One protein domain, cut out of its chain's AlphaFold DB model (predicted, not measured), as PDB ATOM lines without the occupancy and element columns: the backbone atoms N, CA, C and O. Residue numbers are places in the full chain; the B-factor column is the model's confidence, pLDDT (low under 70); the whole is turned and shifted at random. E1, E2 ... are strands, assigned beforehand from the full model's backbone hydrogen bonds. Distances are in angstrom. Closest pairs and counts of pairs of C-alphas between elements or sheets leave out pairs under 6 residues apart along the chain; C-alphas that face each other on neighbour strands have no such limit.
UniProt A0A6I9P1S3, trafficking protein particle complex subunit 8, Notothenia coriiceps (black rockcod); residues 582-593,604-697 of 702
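AT A GLANCE: This is residues 582 to 593 and 604 to 697 of the 702 residues of the protein "trafficking protein particle complex subunit 8" of Notothenia coriiceps (black rockcod) (UniProt A0A6I9P1S3). A strongly twisted sheet of four strands, the long E1, E2 and E7 and the shorter E5, is partly covered on its E5 side by a two-strand ribbon, E4 and E8, making a small, lopsided sandwich in which E1 and E2 are left uncovered by the ribbon. A second, very short ribbon, E3 and E6, sits by the end of E2 and the beginning of E7, and the loop between E7 and E8 sticks out with residues 672 to 677. The printed part has 106 residues, no named helix and nine named strands, E1 to E9 in that order along the chain, and its class is all strand. The large sheet has the order E1, E2, E7, E5, and its neighbour strands, like those of both ribbons, are antiparallel. The whole is loose, with a radius of gyration of the C-alphas of 16.5 A, and spans 56 by 39 by 23 A.

IN THESE COORDINATES: In the large sheet, E1 covers residues 582 to 589, is 23.7 A long from first to last C-alpha, and begins at C-alpha 582 at (-63.464, 142.974, 114.183). E2, residues 606 to 614, is 26.3 A long. E7, residues 658 to 667, is the longest strand by residues and measures 28.7 A, ending at C-alpha 667 at (-64.516, 125.685, 135.070). E5, residues 637 to 642, is 14.7 A long. In the facing sheet, E4, residues 629 to 634, is 16.8 A long, and E8, residues 679 to 686, is 22.7 A long, ending at C-alpha 686 at (-78.515, 136.446, 125.806). Three strands have three residues each: E3, residues 624 to 626, E6, residues 652 to 654, and E9, residues 690 to 692.

HOW THE PARTS SIT: E1 and E5 are the edge strands of the large sheet, and its C-alphas lie up to 6.0 A off their best plane. E1 and E2 run at 165 degrees, with N 584 and O 611 within hydrogen-bond range at 2.8 A. E2 and E7 run at 155 degrees, with N 610 and O 661 within hydrogen-bond range at 2.9 A. E7 and E5 run at 129 degrees, with N 664 and O 641 within hydrogen-bond range at 2.8 A. E4 and E8, at 164 degrees, have N 632 and O 683 within hydrogen-bond range at 3.0 A. These two sheets form the sandwich, two sheets face to face, with their facing parts 9.5 A centre to centre and the strands of the one at 44 degrees to those of the other. The closest C-alphas of E5 and E8 are those of Leu 639 and Ala 683, 6.0 A apart. E1 and E2 are each apart from E4 and E8. E3 and E6, at 161 degrees, have N 653 and O 625 within hydrogen-bond range at 2.8 A. The closest C-alphas of E2 and E6 are those of Asn 614 and Leu 653, 6.4 A apart. E3 runs on into E4 across a break of 2 residues, at 57 degrees. E9 pairs with no named strand; its closest C-alpha to E4 is that of Arg 691, 6.8 A from that of Gln 629.

THE WHOLE: The two C-alphas farthest apart are those of Glu 619 and Ser 674, 56.5 A. Residues 594 to 603 are not printed, and C-alphas 593 and 604 are 8.9 A apart across this cut, in the link from E1 to E2. The link from E7 to E8, 11 residues, is long. The chain changes from one sheet of the sandwich to the other at the links E4 to E5 and E7 to E8. The mean pLDDT of the printed part is 73.8, and 37 residues are under 70, among them residues 590 to 593, 618 to 623, 644 to 650 and 670 to 679.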
ATOM      1  N   SER A 582     -64.707 143.459 113.582       88.50
ATOM      2  CA  SER A 582     -63.464 142.974 114.183       88.50
ATOM      3  C   SER A 582     -63.749 142.530 115.613       88.50
ATOM      4  O   SER A 582     -64.141 143.344 116.448       88.50
ATOM      5  N   VAL A 583     -63.562 141.240 115.896       88.50
ATOM      6  CA  VAL A 583     -63.778 140.659 117.228       88.50
ATOM      7  C   VAL A 583     -62.433 140.281 117.840       88.50
ATOM      8  O   VAL A 583     -61.663 139.521 117.257       88.50
ATOM      9  N   LYS A 584     -62.142 140.798 119.037       89.69
ATOM     10  CA  LYS A 584     -60.947 140.460 119.821       89.69
ATOM     11  C   LYS A 584     -61.367 139.959 121.193       89.69
ATOM     12  O   LYS A 584     -61.972 140.696 121.966       89.69
ATOM     13  N   ALA A 585     -61.016 138.717 121.507       89.31
ATOM     14  CA  ALA A 585     -61.241 138.130 122.821       89.31
ATOM     15  C   ALA A 585     -59.932 138.090 123.623       89.31
ATOM     16  O   ALA A 585     -58.881 137.727 123.097       89.31
ATOM     17  N   SER A 586     -59.982 138.449 124.905       89.75
ATOM     18  CA  SER A 586     -58.858 138.301 125.835       89.75
ATOM     19  C   SER A 586     -59.348 137.760 127.172       89.75
ATOM     20  O   SER A 586     -60.406 138.151 127.659       89.75
ATOM     21  N   ALA A 587     -58.588 136.845 127.767       87.44
ATOM     22  CA  ALA A 587     -58.904 136.262 129.063       87.44
ATOM     23  C   ALA A 587     -57.864 136.700 130.097       87.44
ATOM     24  O   ALA A 587     -56.662 136.653 129.835       87.44
ATOM     25  N   CYS A 588     -58.313 137.097 131.285       84.12
ATOM     26  CA  CYS A 588     -57.433 137.380 132.411       84.12
ATOM     27  C   CYS A 588     -57.937 136.695 133.682       84.12
ATOM     28  O   CYS A 588     -59.132 136.467 133.873       84.12
ATOM     29  N   ARG A 589     -57.010 136.351 134.576       79.38
ATOM     30  CA  ARG A 589     -57.369 135.869 135.911       79.38
ATOM     31  C   ARG A 589     -57.735 137.075 136.768       79.38
ATOM     32  O   ARG A 589     -56.959 138.025 136.840       79.38
ATOM     33  N   SER A 590     -58.904 137.046 137.402       69.00
ATOM     34  CA  SER A 590     -59.265 138.073 138.375       69.00
ATOM     35  C   SER A 590     -58.416 137.907 139.633       69.00
ATOM     36  O   SER A 590     -58.412 136.841 140.246       69.00
ATOM     37  N   SER A 591     -57.724 138.974 140.029       56.59
ATOM     38  CA  SER A 591     -56.951 139.050 141.277       56.59
ATOM     39  C   SER A 591     -57.788 139.536 142.470       56.59
ATOM     40  O   SER A 591     -57.242 139.775 143.545       56.59
ATOM     41  N   GLY A 592     -59.094 139.761 142.280       56.09
ATOM     42  CA  GLY A 592     -59.985 140.294 143.315       56.09
ATOM     43  C   GLY A 592     -60.399 139.232 144.345       56.09
ATOM     44  O   GLY A 592     -60.651 138.090 143.955       56.09
ATOM     45  N   PRO A 593     -60.507 139.576 145.644       47.66
ATOM     46  CA  PRO A 593     -61.006 138.652 146.659       47.66
ATOM     47  C   PRO A 593     -62.465 138.255 146.358       47.66
ATOM     48  O   PRO A 593     -63.227 139.076 145.837       47.66
ATOM     49  N   GLY A 604     -61.181 130.673 141.425       54.81
ATOM     50  CA  GLY A 604     -60.587 131.916 140.928       54.81
ATOM     51  C   GLY A 604     -61.317 132.350 139.657       54.81
ATOM     52  O   GLY A 604     -61.319 131.625 138.665       54.81
ATOM     53  N   GLY A 605     -61.993 133.500 139.699       66.62
ATOM     54  CA  GLY A 605     -62.826 133.956 138.590       66.62
ATOM     55  C   GLY A 605     -61.970 134.368 137.394       66.62
ATOM     56  O   GLY A 605     -61.259 135.367 137.463       66.62
ATOM     57  N   THR A 606     -62.037 133.633 136.289       82.75
ATOM     58  CA  THR A 606     -61.466 134.096 135.017       82.75
ATOM     59  C   THR A 606     -62.442 135.088 134.392       82.75
ATOM     60  O   THR A 606     -63.643 134.827 134.326       82.75
ATOM     61  N   LEU A 607     -61.943 136.238 133.955       86.25
ATOM     62  CA  LEU A 607     -62.707 137.225 133.202       86.25
ATOM     63  C   LEU A 607     -62.361 137.097 131.723       86.25
ATOM     64  O   LEU A 607     -61.192 136.975 131.365       86.25
ATOM     65  N   VAL A 608     -63.380 137.135 130.871       88.00
ATOM     66  CA  VAL A 608     -63.248 137.141 129.413       88.00
ATOM     67  C   VAL A 608     -63.774 138.474 128.900       88.00
ATOM     68  O   VAL A 608     -64.944 138.804 129.095       88.00
ATOM     69  N   PHE A 609     -62.903 139.246 128.258       88.19
ATOM     70  CA  PHE A 609     -63.258 140.475 127.563       88.19
ATOM     71  C   PHE A 609     -63.419 140.195 126.078       88.19
ATOM     72  O   PHE A 609     -62.523 139.616 125.466       88.19
ATOM     73  N   ILE A 610     -64.531 140.643 125.506       89.31
ATOM     74  CA  ILE A 610     -64.797 140.591 124.071       89.31
ATOM     75  C   ILE A 610     -64.962 142.026 123.586       89.31
ATOM     76  O   ILE A 610     -65.911 142.714 123.961       89.31
ATOM     77  N   ASP A 611     -64.012 142.474 122.777       89.56
ATOM     78  CA  ASP A 611     -64.050 143.754 122.089       89.56
ATOM     79  C   ASP A 611     -64.573 143.528 120.666       89.56
ATOM     80  O   ASP A 611     -63.963 142.784 119.899       89.56
ATOM     81  N   VAL A 612     -65.685 144.169 120.315       89.50
ATOM     82  CA  VAL A 612     -66.307 144.097 118.987       89.50
ATOM     83  C   VAL A 612     -66.296 145.488 118.372       89.50
ATOM     84  O   VAL A 612     -66.844 146.416 118.958       89.50
ATOM     85  N   GLU A 613     -65.671 145.647 117.213       89.69
ATOM     86  CA  GLU A 613     -65.592 146.908 116.468       89.69
ATOM     87  C   GLU A 613     -66.303 146.769 115.122       89.69
ATOM     88  O   GLU A 613     -66.047 145.818 114.383       89.69
ATOM     89  N   ASN A 614     -67.180 147.718 114.788       88.94
ATOM     90  CA  ASN A 614     -67.810 147.782 113.476       88.94
ATOM     91  C   ASN A 614     -66.863 148.441 112.469       88.94
ATOM     92  O   ASN A 614     -66.723 149.664 112.432       88.94
ATOM     93  N   ILE A 615     -66.233 147.612 111.638       88.00
ATOM     94  CA  ILE A 615     -65.292 148.034 110.595       88.00
ATOM     95  C   ILE A 615     -65.953 148.118 109.213       88.00
ATOM     96  O   ILE A 615     -65.255 148.336 108.222       88.00
ATOM     97  N   ASN A 616     -67.276 147.940 109.126       82.62
ATOM     98  CA  ASN A 616     -68.000 148.062 107.871       82.62
ATOM     99  C   ASN A 616     -67.974 149.521 107.384       82.62
ATOM    100  O   ASN A 616     -68.390 150.451 108.085       82.62
ATOM    101  N   THR A 617     -67.490 149.705 106.160       72.69
ATOM    102  CA  THR A 617     -67.382 150.997 105.474       72.69
ATOM    103  C   THR A 617     -68.404 151.163 104.349       72.69
ATOM    104  O   THR A 617     -68.383 152.192 103.677       72.69
ATOM    105  N   SER A 618     -69.290 150.183 104.112       65.25
ATOM    106  CA  SER A 618     -70.239 150.247 102.997       65.25
ATOM    107  C   SER A 618     -71.359 151.267 103.253       65.25
ATOM    108  O   SER A 618     -72.057 151.227 104.266       65.25
ATOM    109  N   GLU A 619     -71.549 152.205 102.319       54.56
ATOM    110  CA  GLU A 619     -72.547 153.282 102.456       54.56
ATOM    111  C   GLU A 619     -73.985 152.843 102.101       54.56
ATOM    112  O   GLU A 619     -74.955 153.513 102.477       54.56
ATOM    113  N   ALA A 620     -74.132 151.709 101.399       51.47
ATOM    114  CA  ALA A 620     -75.329 151.379 100.618       51.47
ATOM    115  C   ALA A 620     -76.275 150.303 101.203       51.47
ATOM    116  O   ALA A 620     -77.313 150.061 100.597       51.47
ATOM    117  N   GLY A 621     -75.982 149.660 102.344       61.44
ATOM    118  CA  GLY A 621     -76.807 148.523 102.809       61.44
ATOM    119  C   GLY A 621     -76.991 148.387 104.322       61.44
ATOM    120  O   GLY A 621     -78.061 148.679 104.847       61.44
ATOM    121  N   LEU A 622     -75.959 147.927 105.036       65.31
ATOM    122  CA  LEU A 622     -76.020 147.579 106.465       65.31
ATOM    123  C   LEU A 622     -75.272 148.610 107.318       65.31
ATOM    124  O   LEU A 622     -74.045 148.611 107.364       65.31
ATOM    125  N   ARG A 623     -76.011 149.492 108.001       65.69
ATOM    126  CA  ARG A 623     -75.429 150.595 108.793       65.69
ATOM    127  C   ARG A 623     -75.189 150.257 110.264       65.69
ATOM    128  O   ARG A 623     -74.425 150.957 110.928       65.69
ATOM    129  N   GLU A 624     -75.845 149.220 110.777       81.50
ATOM    130  CA  GLU A 624     -75.941 148.962 112.214       81.50
ATOM    131  C   GLU A 624     -75.934 147.456 112.503       81.50
ATOM    132  O   GLU A 624     -76.656 146.696 111.858       81.50
ATOM    133  N   PHE A 625     -75.145 147.031 113.491       86.00
ATOM    134  CA  PHE A 625     -75.159 145.666 114.025       86.00
ATOM    135  C   PHE A 625     -75.738 145.663 115.439       86.00
ATOM    136  O   PHE A 625     -75.500 146.589 116.211       86.00
ATOM    137  N   HIS A 626     -76.460 144.604 115.798       85.25
ATOM    138  CA  HIS A 626     -76.987 144.410 117.149       85.25
ATOM    139  C   HIS A 626     -76.388 143.138 117.740       85.25
ATOM    140  O   HIS A 626     -76.475 142.067 117.138       85.25
ATOM    141  N   ILE A 627     -75.771 143.244 118.919       84.62
ATOM    142  CA  ILE A 627     -75.245 142.073 119.625       84.62
ATOM    143  C   ILE A 627     -76.366 141.484 120.484       84.62
ATOM    144  O   ILE A 627     -76.625 141.938 121.596       84.62
ATOM    145  N   ILE A 628     -77.027 140.456 119.955       80.12
ATOM    146  CA  ILE A 628     -78.199 139.835 120.588       80.12
ATOM    147  C   ILE A 628     -77.787 138.727 121.567       80.12
ATOM    148  O   ILE A 628     -78.378 138.589 122.640       80.12
ATOM    149  N   GLN A 629     -76.754 137.956 121.223       81.88
ATOM    150  CA  GLN A 629     -76.322 136.779 121.970       81.88
ATOM    151  C   GLN A 629     -74.811 136.559 121.827       81.88
ATOM    152  O   GLN A 629     -74.226 136.874 120.793       81.88
ATOM    153  N   VAL A 630     -74.188 136.003 122.867       85.12
ATOM    154  CA  VAL A 630     -72.816 135.483 122.839       85.12
ATOM    155  C   VAL A 630     -72.851 134.018 123.240       85.12
ATOM    156  O   VAL A 630     -73.342 133.683 124.319       85.12
ATOM    157  N   SER A 631     -72.305 133.168 122.380       82.50
ATOM    158  CA  SER A 631     -72.205 131.731 122.610       82.50
ATOM    159  C   SER A 631     -70.742 131.316 122.721       82.50
ATOM    160  O   SER A 631     -69.864 131.935 122.116       82.50
ATOM    161  N   SER A 632     -70.463 130.288 123.517       82.75
ATOM    162  CA  SER A 632     -69.118 129.720 123.640       82.75
ATOM    163  C   SER A 632     -69.162 128.206 123.751       82.75
ATOM    164  O   SER A 632     -69.963 127.682 124.526       82.75
ATOM    165  N   SER A 633     -68.232 127.537 123.075       81.19
ATOM    166  CA  SER A 633     -68.002 126.096 123.174       81.19
ATOM    167  C   SER A 633     -66.618 125.818 123.770       81.19
ATOM    168  O   SER A 633     -65.613 126.375 123.327       81.19
ATOM    169  N   SER A 634     -66.538 124.986 124.811       79.81
ATOM    170  CA  SER A 634     -65.259 124.600 125.427       79.81
ATOM    171  C   SER A 634     -65.345 123.271 126.174       79.81
ATOM    172  O   SER A 634     -66.386 122.909 126.721       79.81
ATOM    173  N   GLN A 635     -64.214 122.572 126.268       79.25
ATOM    174  CA  GLN A 635     -64.074 121.371 127.101       79.25
ATOM    175  C   GLN A 635     -63.806 121.695 128.581       79.25
ATOM    176  O   GLN A 635     -64.021 120.851 129.449       79.25
ATOM    177  N   HIS A 636     -63.310 122.898 128.886       80.56
ATOM    178  CA  HIS A 636     -62.716 123.195 130.196       80.56
ATOM    179  C   HIS A 636     -63.322 124.407 130.899       80.56
ATOM    180  O   HIS A 636     -63.384 124.422 132.128       80.56
ATOM    181  N   TRP A 637     -63.750 125.421 130.145       82.19
ATOM    182  CA  TRP A 637     -64.212 126.695 130.692       82.19
ATOM    183  C   TRP A 637     -65.511 127.126 130.036       82.19
ATOM    184  O   TRP A 637     -65.590 127.223 128.820       82.19
ATOM    185  N   ARG A 638     -66.508 127.479 130.838       82.81
ATOM    186  CA  ARG A 638     -67.797 127.979 130.356       82.81
ATOM    187  C   ARG A 638     -67.967 129.454 130.682       82.81
ATOM    188  O   ARG A 638     -67.615 129.894 131.784       82.81
ATOM    189  N   LEU A 639     -68.552 130.214 129.758       84.25
ATOM    190  CA  LEU A 639     -69.072 131.541 130.078       84.25
ATOM    191  C   LEU A 639     -70.252 131.386 131.044       84.25
ATOM    192  O   LEU A 639     -71.141 130.575 130.824       84.25
ATOM    193  N   HIS A 640     -70.238 132.131 132.146       78.31
ATOM    194  CA  HIS A 640     -71.216 131.987 133.224       78.31
ATOM    195  C   HIS A 640     -72.181 133.171 133.296       78.31
ATOM    196  O   HIS A 640     -73.393 132.974 133.326       78.31
ATOM    197  N   LYS A 641     -71.655 134.402 133.334       77.75
ATOM    198  CA  LYS A 641     -72.466 135.617 133.503       77.75
ATOM    199  C   LYS A 641     -71.828 136.823 132.820       77.75
ATOM    200  O   LYS A 641     -70.617 137.014 132.929       77.75
ATOM    201  N   CYS A 642     -72.639 137.667 132.181       78.19
ATOM    202  CA  CYS A 642     -72.202 138.985 131.718       78.19
ATOM    203  C   CYS A 642     -72.113 139.967 132.901       78.19
ATOM    204  O   CYS A 642     -73.066 140.117 133.668       78.19
ATOM    205  N   ILE A 643     -70.955 140.607 133.072       75.00
ATOM    206  CA  ILE A 643     -70.656 141.520 134.187       75.00
ATOM    207  C   ILE A 643     -71.002 142.965 133.828       75.00
ATOM    208  O   ILE A 643     -71.328 143.739 134.720       75.00
ATOM    209  N   ASN A 644     -70.966 143.322 132.540       66.50
ATOM    210  CA  ASN A 644     -71.385 144.640 132.072       66.50
ATOM    211  C   ASN A 644     -72.907 144.646 131.842       66.50
ATOM    212  O   ASN A 644     -73.350 144.137 130.813       66.50
ATOM    213  N   PRO A 645     -73.741 145.247 132.712       54.56
ATOM    214  CA  PRO A 645     -75.067 145.662 132.292       54.56
ATOM    215  C   PRO A 645     -74.864 146.881 131.392       54.56
ATOM    216  O   PRO A 645     -74.524 147.962 131.875       54.56
ATOM    217  N   ALA A 646     -75.010 146.729 130.076       52.34
ATOM    218  CA  ALA A 646     -75.053 147.897 129.209       52.34
ATOM    219  C   ALA A 646     -76.138 148.854 129.745       52.34
ATOM    220  O   ALA A 646     -77.273 148.439 129.987       52.34
ATOM    221  N   LYS A 647     -75.769 150.124 129.975       52.19
ATOM    222  CA  LYS A 647     -76.736 151.218 130.192       52.19
ATOM    223  C   LYS A 647     -77.636 151.404 128.962       52.19
ATOM    224  O   LYS A 647     -78.709 151.986 129.082       52.19
ATOM    225  N   ASP A 648     -77.185 150.891 127.819       51.81
ATOM    226  CA  ASP A 648     -77.870 150.900 126.538       51.81
ATOM    227  C   ASP A 648     -78.709 149.633 126.350       51.81
ATOM    228  O   ASP A 648     -78.257 148.522 126.647       51.81
ATOM    229  N   LYS A 649     -79.954 149.803 125.906       53.62
ATOM    230  CA  LYS A 649     -80.971 148.744 125.956       53.62
ATOM    231  C   LYS A 649     -80.733 147.619 124.936       53.62
ATOM    232  O   LYS A 649     -81.133 146.498 125.237       53.62
ATOM    233  N   ASP A 650     -79.990 147.876 123.850       57.97
ATOM    234  CA  ASP A 650     -79.969 146.995 122.666       57.97
ATOM    235  C   ASP A 650     -78.570 146.626 122.108       57.97
ATOM    236  O   ASP A 650     -78.487 146.079 121.012       57.97
ATOM    237  N   CYS A 651     -77.463 146.897 122.828       72.44
ATOM    238  CA  CYS A 651     -76.080 146.559 122.407       72.44
ATOM    239  C   CYS A 651     -75.803 146.810 120.905       72.44
ATOM    240  O   CYS A 651     -75.301 145.942 120.183       72.44
ATOM    241  N   LYS A 652     -76.183 148.007 120.452       82.38
ATOM    242  CA  LYS A 652     -76.118 148.467 119.066       82.38
ATOM    243  C   LYS A 652     -74.719 148.990 118.717       82.38
ATOM    244  O   LYS A 652     -74.070 149.611 119.553       82.38
ATOM    245  N   LEU A 653     -74.274 148.732 117.488       84.12
ATOM    246  CA  LEU A 653     -72.992 149.157 116.924       84.12
ATOM    247  C   LEU A 653     -73.208 149.849 115.575       84.12
ATOM    248  O   LEU A 653     -73.428 149.185 114.555       84.12
ATOM    249  N   THR A 654     -73.117 151.175 115.551       85.31
ATOM    250  CA  THR A 654     -73.088 151.965 114.311       85.31
ATOM    251  C   THR A 654     -71.683 151.962 113.688       85.31
ATOM    252  O   THR A 654     -70.751 151.357 114.224       85.31
ATOM    253  N   SER A 655     -71.519 152.539 112.493       82.69
ATOM    254  CA  SER A 655     -70.238 152.501 111.768       82.69
ATOM    255  C   SER A 655     -69.098 153.098 112.605       82.69
ATOM    256  O   SER A 655     -69.217 154.207 113.123       82.69
ATOM    257  N   ARG A 656     -67.975 152.371 112.705       82.12
ATOM    258  CA  ARG A 656     -66.776 152.724 113.493       82.12
ATOM    259  C   ARG A 656     -66.965 152.740 115.014       82.12
ATOM    260  O   ARG A 656     -66.058 153.165 115.730       82.12
ATOM    261  N   GLU A 657     -68.098 152.270 115.529       86.75
ATOM    262  CA  GLU A 657     -68.282 152.088 116.970       86.75
ATOM    263  C   GLU A 657     -67.639 150.793 117.475       86.75
ATOM    264  O   GLU A 657     -67.491 149.808 116.748       86.75
ATOM    265  N   ARG A 658     -67.285 150.789 118.767       85.94
ATOM    266  CA  ARG A 658     -66.716 149.634 119.466       85.94
ATOM    267  C   ARG A 658     -67.475 149.347 120.757       85.94
ATOM    268  O   ARG A 658     -67.633 150.227 121.597       85.94
ATOM    269  N   ALA A 659     -67.853 148.090 120.949       86.25
ATOM    270  CA  ALA A 659     -68.442 147.567 122.172       86.25
ATOM    271  C   ALA A 659     -67.417 146.716 122.924       86.25
ATOM    272  O   ALA A 659     -66.683 145.930 122.327       86.25
ATOM    273  N   LYS A 660     -67.390 146.856 124.252       86.06
ATOM    274  CA  LYS A 660     -66.562 146.043 125.144       86.06
ATOM    275  C   LYS A 660     -67.442 145.282 126.125       86.06
ATOM    276  O   LYS A 660     -68.062 145.867 127.016       86.06
ATOM    277  N   LEU A 661     -67.481 143.969 125.962       86.38
ATOM    278  CA  LEU A 661     -68.260 143.053 126.784       86.38
ATOM    279  C   LEU A 661     -67.331 142.331 127.761       86.38
ATOM    280  O   LEU A 661     -66.210 141.971 127.412       86.38
ATOM    281  N   CYS A 662     -67.790 142.138 128.996       86.25
ATOM    282  CA  CYS A 662     -67.033 141.466 130.049       86.25
ATOM    283  C   CYS A 662     -67.868 140.323 130.623       86.25
ATOM    284  O   CYS A 662     -69.008 140.536 131.044       86.25
ATOM    285  N   PHE A 663     -67.293 139.125 130.655       85.94
ATOM    286  CA  PHE A 663     -67.948 137.904 131.105       85.94
ATOM    287  C   PHE A 663     -67.135 137.219 132.199       85.94
ATOM    288  O   PHE A 663     -65.909 137.156 132.130       85.94
ATOM    289  N   ARG A 664     -67.817 136.652 133.198       85.44
ATOM    290  CA  ARG A 664     -67.214 135.706 134.143       85.44
ATOM    291  C   ARG A 664     -67.201 134.326 133.497       85.44
ATOM    292  O   ARG A 664     -68.258 133.854 133.085       85.44
ATOM    293  N   ALA A 665     -66.046 133.676 133.459       85.44
ATOM    294  CA  ALA A 665     -65.896 132.279 133.079       85.44
ATOM    295  C   ALA A 665     -65.650 131.408 134.320       85.44
ATOM    296  O   ALA A 665     -64.968 131.821 135.261       85.44
ATOM    297  N   THR A 666     -66.210 130.200 134.321       83.00
ATOM    298  CA  THR A 666     -66.023 129.205 135.390       83.00
ATOM    299  C   THR A 666     -65.580 127.870 134.793       83.00
ATOM    300  O   THR A 666     -65.901 127.607 133.631       83.00
ATOM    301  N   PRO A 667     -64.846 127.026 135.536       80.56
ATOM    302  CA  PRO A 667     -64.516 125.685 135.070       80.56
ATOM    303  C   PRO A 667     -65.782 124.861 134.797       80.56
ATOM    304  O   PRO A 667     -66.776 124.973 135.525       80.56
ATOM    305  N   CYS A 668     -65.753 124.023 133.763       77.75
ATOM    306  CA  CYS A 668     -66.807 123.038 133.521       77.75
ATOM    307  C   CYS A 668     -66.823 121.996 134.656       77.75
ATOM    308  O   CYS A 668     -65.776 121.650 135.209       77.75
ATOM    309  N   LYS A 669     -68.004 121.484 135.029       71.50
ATOM    310  CA  LYS A 669     -68.121 120.461 136.085       71.50
ATOM    311  C   LYS A 669     -67.444 119.151 135.633       71.50
ATOM    312  O   LYS A 669     -67.670 118.740 134.493       71.50
ATOM    313  N   PRO A 670     -66.656 118.471 136.490       56.38
ATOM    314  CA  PRO A 670     -66.014 117.209 136.128       56.38
ATOM    315  C   PRO A 670     -67.070 116.129 135.852       56.38
ATOM    316  O   PRO A 670     -67.964 115.897 136.666       56.38
ATOM    317  N   GLN A 671     -66.979 115.477 134.691       55.97
ATOM    318  CA  GLN A 671     -67.903 114.414 134.287       55.97
ATOM    319  C   GLN A 671     -67.425 113.060 134.826       55.97
ATOM    320  O   GLN A 671     -66.342 112.596 134.485       55.97
ATOM    321  N   ALA A 672     -68.248 112.406 135.646       46.78
ATOM    322  CA  ALA A 672     -68.014 111.049 136.132       46.78
ATOM    323  C   ALA A 672     -68.722 110.024 135.226       46.78
ATOM    324  O   ALA A 672     -69.797 109.550 135.573       46.78
ATOM    325  N   THR A 673     -68.158 109.678 134.061       45.59
ATOM    326  CA  THR A 673     -68.635 108.519 133.274       45.59
ATOM    327  C   THR A 673     -67.519 107.833 132.483       45.59
ATOM    328  O   THR A 673     -66.730 108.483 131.808       45.59
ATOM    329  N   SER A 674     -67.525 106.499 132.541       44.38
ATOM    330  CA  SER A 674     -66.532 105.518 132.065       44.38
ATOM    331  C   SER A 674     -66.392 105.339 130.535       44.38
ATOM    332  O   SER A 674     -65.740 104.388 130.116       44.38
ATOM    333  N   ASN A 675     -66.960 106.201 129.682       44.72
ATOM    334  CA  ASN A 675     -66.851 106.049 128.220       44.72
ATOM    335  C   ASN A 675     -66.209 107.286 127.579       44.72
ATOM    336  O   ASN A 675     -66.695 108.404 127.733       44.72
ATOM    337  N   ALA A 676     -65.112 107.054 126.856       47.91
ATOM    338  CA  ALA A 676     -64.181 108.030 126.293       47.91
ATOM    339  C   ALA A 676     -64.725 108.817 125.078       47.91
ATOM    340  O   ALA A 676     -64.086 108.862 124.030       47.91
ATOM    341  N   VAL A 677     -65.896 109.450 125.195       55.78
ATOM    342  CA  VAL A 677     -66.368 110.428 124.199       55.78
ATOM    343  C   VAL A 677     -66.124 111.826 124.758       55.78
ATOM    344  O   VAL A 677     -66.722 112.199 125.766       55.78
ATOM    345  N   GLN A 678     -65.227 112.591 124.128       62.09
ATOM    346  CA  GLN A 678     -64.988 113.994 124.486       62.09
ATOM    347  C   GLN A 678     -66.290 114.793 124.289       62.09
ATOM    348  O   GLN A 678     -66.941 114.679 123.249       62.09
ATOM    349  N   LYS A 679     -66.700 115.577 125.292       68.31
ATOM    350  CA  LYS A 679     -67.920 116.401 125.252       68.31
ATOM    351  C   LYS A 679     -67.559 117.874 125.399       68.31
ATOM    352  O   LYS A 679     -66.763 118.226 126.268       68.31
ATOM    353  N   TYR A 680     -68.176 118.721 124.584       72.75
ATOM    354  CA  TYR A 680     -68.078 120.172 124.704       72.75
ATOM    355  C   TYR A 680     -69.241 120.696 125.548       72.75
ATOM    356  O   TYR A 680     -70.367 120.200 125.464       72.75
ATOM    357  N   THR A 681     -68.959 121.685 126.396       76.44
ATOM    358  CA  THR A 681     -69.989 122.452 127.103       76.44
ATOM    359  C   THR A 681     -70.273 123.702 126.287       76.44
ATOM    360  O   THR A 681     -69.396 124.557 126.150       76.44
ATOM    361  N   PHE A 682     -71.483 123.785 125.739       75.38
ATOM    362  CA  PHE A 682     -71.970 124.963 125.038       75.38
ATOM    363  C   PHE A 682     -72.691 125.875 126.027       75.38
ATOM    364  O   PHE A 682     -73.536 125.398 126.786       75.38
ATOM    365  N   ALA A 683     -72.341 127.159 126.047       78.56
ATOM    366  CA  ALA A 683     -72.896 128.141 126.970       78.56
ATOM    367  C   ALA A 683     -73.427 129.367 126.218       78.56
ATOM    368  O   ALA A 683     -72.660 130.056 125.542       78.56
ATOM    369  N   ASP A 684     -74.720 129.654 126.403       78.06
ATOM    370  CA  ASP A 684     -75.434 130.755 125.746       78.06
ATOM    371  C   ASP A 684     -75.713 131.902 126.696       78.06
ATOM    372  O   ASP A 684     -76.400 131.720 127.706       78.06
ATOM    373  N   LEU A 685     -75.283 133.105 126.332       78.44
ATOM    374  CA  LEU A 685     -75.610 134.328 127.049       78.44
ATOM    375  C   LEU A 685     -76.381 135.291 126.154       78.44
ATOM    376  O   LEU A 685     -75.830 135.893 125.233       78.44
ATOM    377  N   ASN A 686     -77.656 135.482 126.481       75.69
ATOM    378  CA  ASN A 686     -78.515 136.446 125.806       75.69
ATOM    379  C   ASN A 686     -78.267 137.853 126.353       75.69
ATOM    380  O   ASN A 686     -78.228 138.064 127.568       75.69
ATOM    381  N   LEU A 687     -78.124 138.814 125.446       74.50
ATOM    382  CA  LEU A 687     -77.916 140.231 125.747       74.50
ATOM    383  C   LEU A 687     -79.131 141.089 125.339       74.50
ATOM    384  O   LEU A 687     -79.374 142.125 125.964       74.50
ATOM    385  N   GLY A 688     -79.914 140.630 124.351       68.94
ATOM    386  CA  GLY A 688     -81.142 141.269 123.858       68.94
ATOM    387  C   GLY A 688     -82.453 140.595 124.301       68.94
ATOM    388  O   GLY A 688     -82.468 139.728 125.175       68.94
ATOM    389  N   ASN A 689     -83.567 141.007 123.680       66.44
ATOM    390  CA  ASN A 689     -84.922 140.463 123.914       66.44
ATOM    391  C   ASN A 689     -85.245 139.224 123.056       66.44
ATOM    392  O   ASN A 689     -86.328 138.640 123.157       66.44
ATOM    393  N   GLU A 690     -84.305 138.822 122.209       69.38
ATOM    394  CA  GLU A 690     -84.403 137.659 121.337       69.38
ATOM    395  C   GLU A 690     -83.304 136.658 121.696       69.38
ATOM    396  O   GLU A 690     -82.201 137.041 122.090       69.38
ATOM    397  N   ARG A 691     -83.608 135.369 121.566       71.38
ATOM    398  CA  ARG A 691     -82.658 134.268 121.735       71.38
ATOM    399  C   ARG A 691     -82.543 133.494 120.436       71.38
ATOM    400  O   ARG A 691     -83.557 133.035 119.915       71.38
ATOM    401  N   VAL A 692     -81.325 133.278 119.957       71.38
ATOM    402  CA  VAL A 692     -81.065 132.386 118.825       71.38
ATOM    403  C   VAL A 692     -81.172 130.938 119.301       71.38
ATOM    404  O   VAL A 692     -80.511 130.524 120.255       71.38
ATOM    405  N   ASN A 693     -82.025 130.153 118.644       68.12
ATOM    406  CA  ASN A 693     -82.138 128.728 118.919       68.12
ATOM    407  C   ASN A 693     -81.020 127.954 118.214       68.12
ATOM    408  O   ASN A 693     -81.146 127.580 117.048       68.12
ATOM    409  N   ILE A 694     -79.949 127.693 118.957       63.22
ATOM    410  CA  ILE A 694     -78.738 127.041 118.452       63.22
ATOM    411  C   ILE A 694     -78.981 125.591 118.031       63.22
ATOM    412  O   ILE A 694     -78.388 125.122 117.067       63.22
ATOM    413  N   ASN A 695     -79.939 124.907 118.663       57.25
ATOM    414  CA  ASN A 695     -80.309 123.534 118.299       57.25
ATOM    415  C   ASN A 695     -80.913 123.430 116.889       57.25
ATOM    416  O   ASN A 695     -81.012 122.333 116.347       57.25
ATOM    417  N   MET A 696     -81.369 124.548 116.312       53.88
ATOM    418  CA  MET A 696     -81.906 124.614 114.947       53.88
ATOM    419  C   MET A 696     -80.961 125.335 113.978       53.88
ATOM    420  O   MET A 696     -81.358 125.645 112.856       53.88
ATOM    421  N   THR A 697     -79.730 125.619 114.405       58.50
ATOM    422  CA  THR A 697     -78.689 126.252 113.590       58.50
ATOM    423  C   THR A 697     -77.533 125.285 113.386       58.50
ATOM    424  O   THR A 697     -77.351 124.375 114.195       58.50
TER     425      THR A 697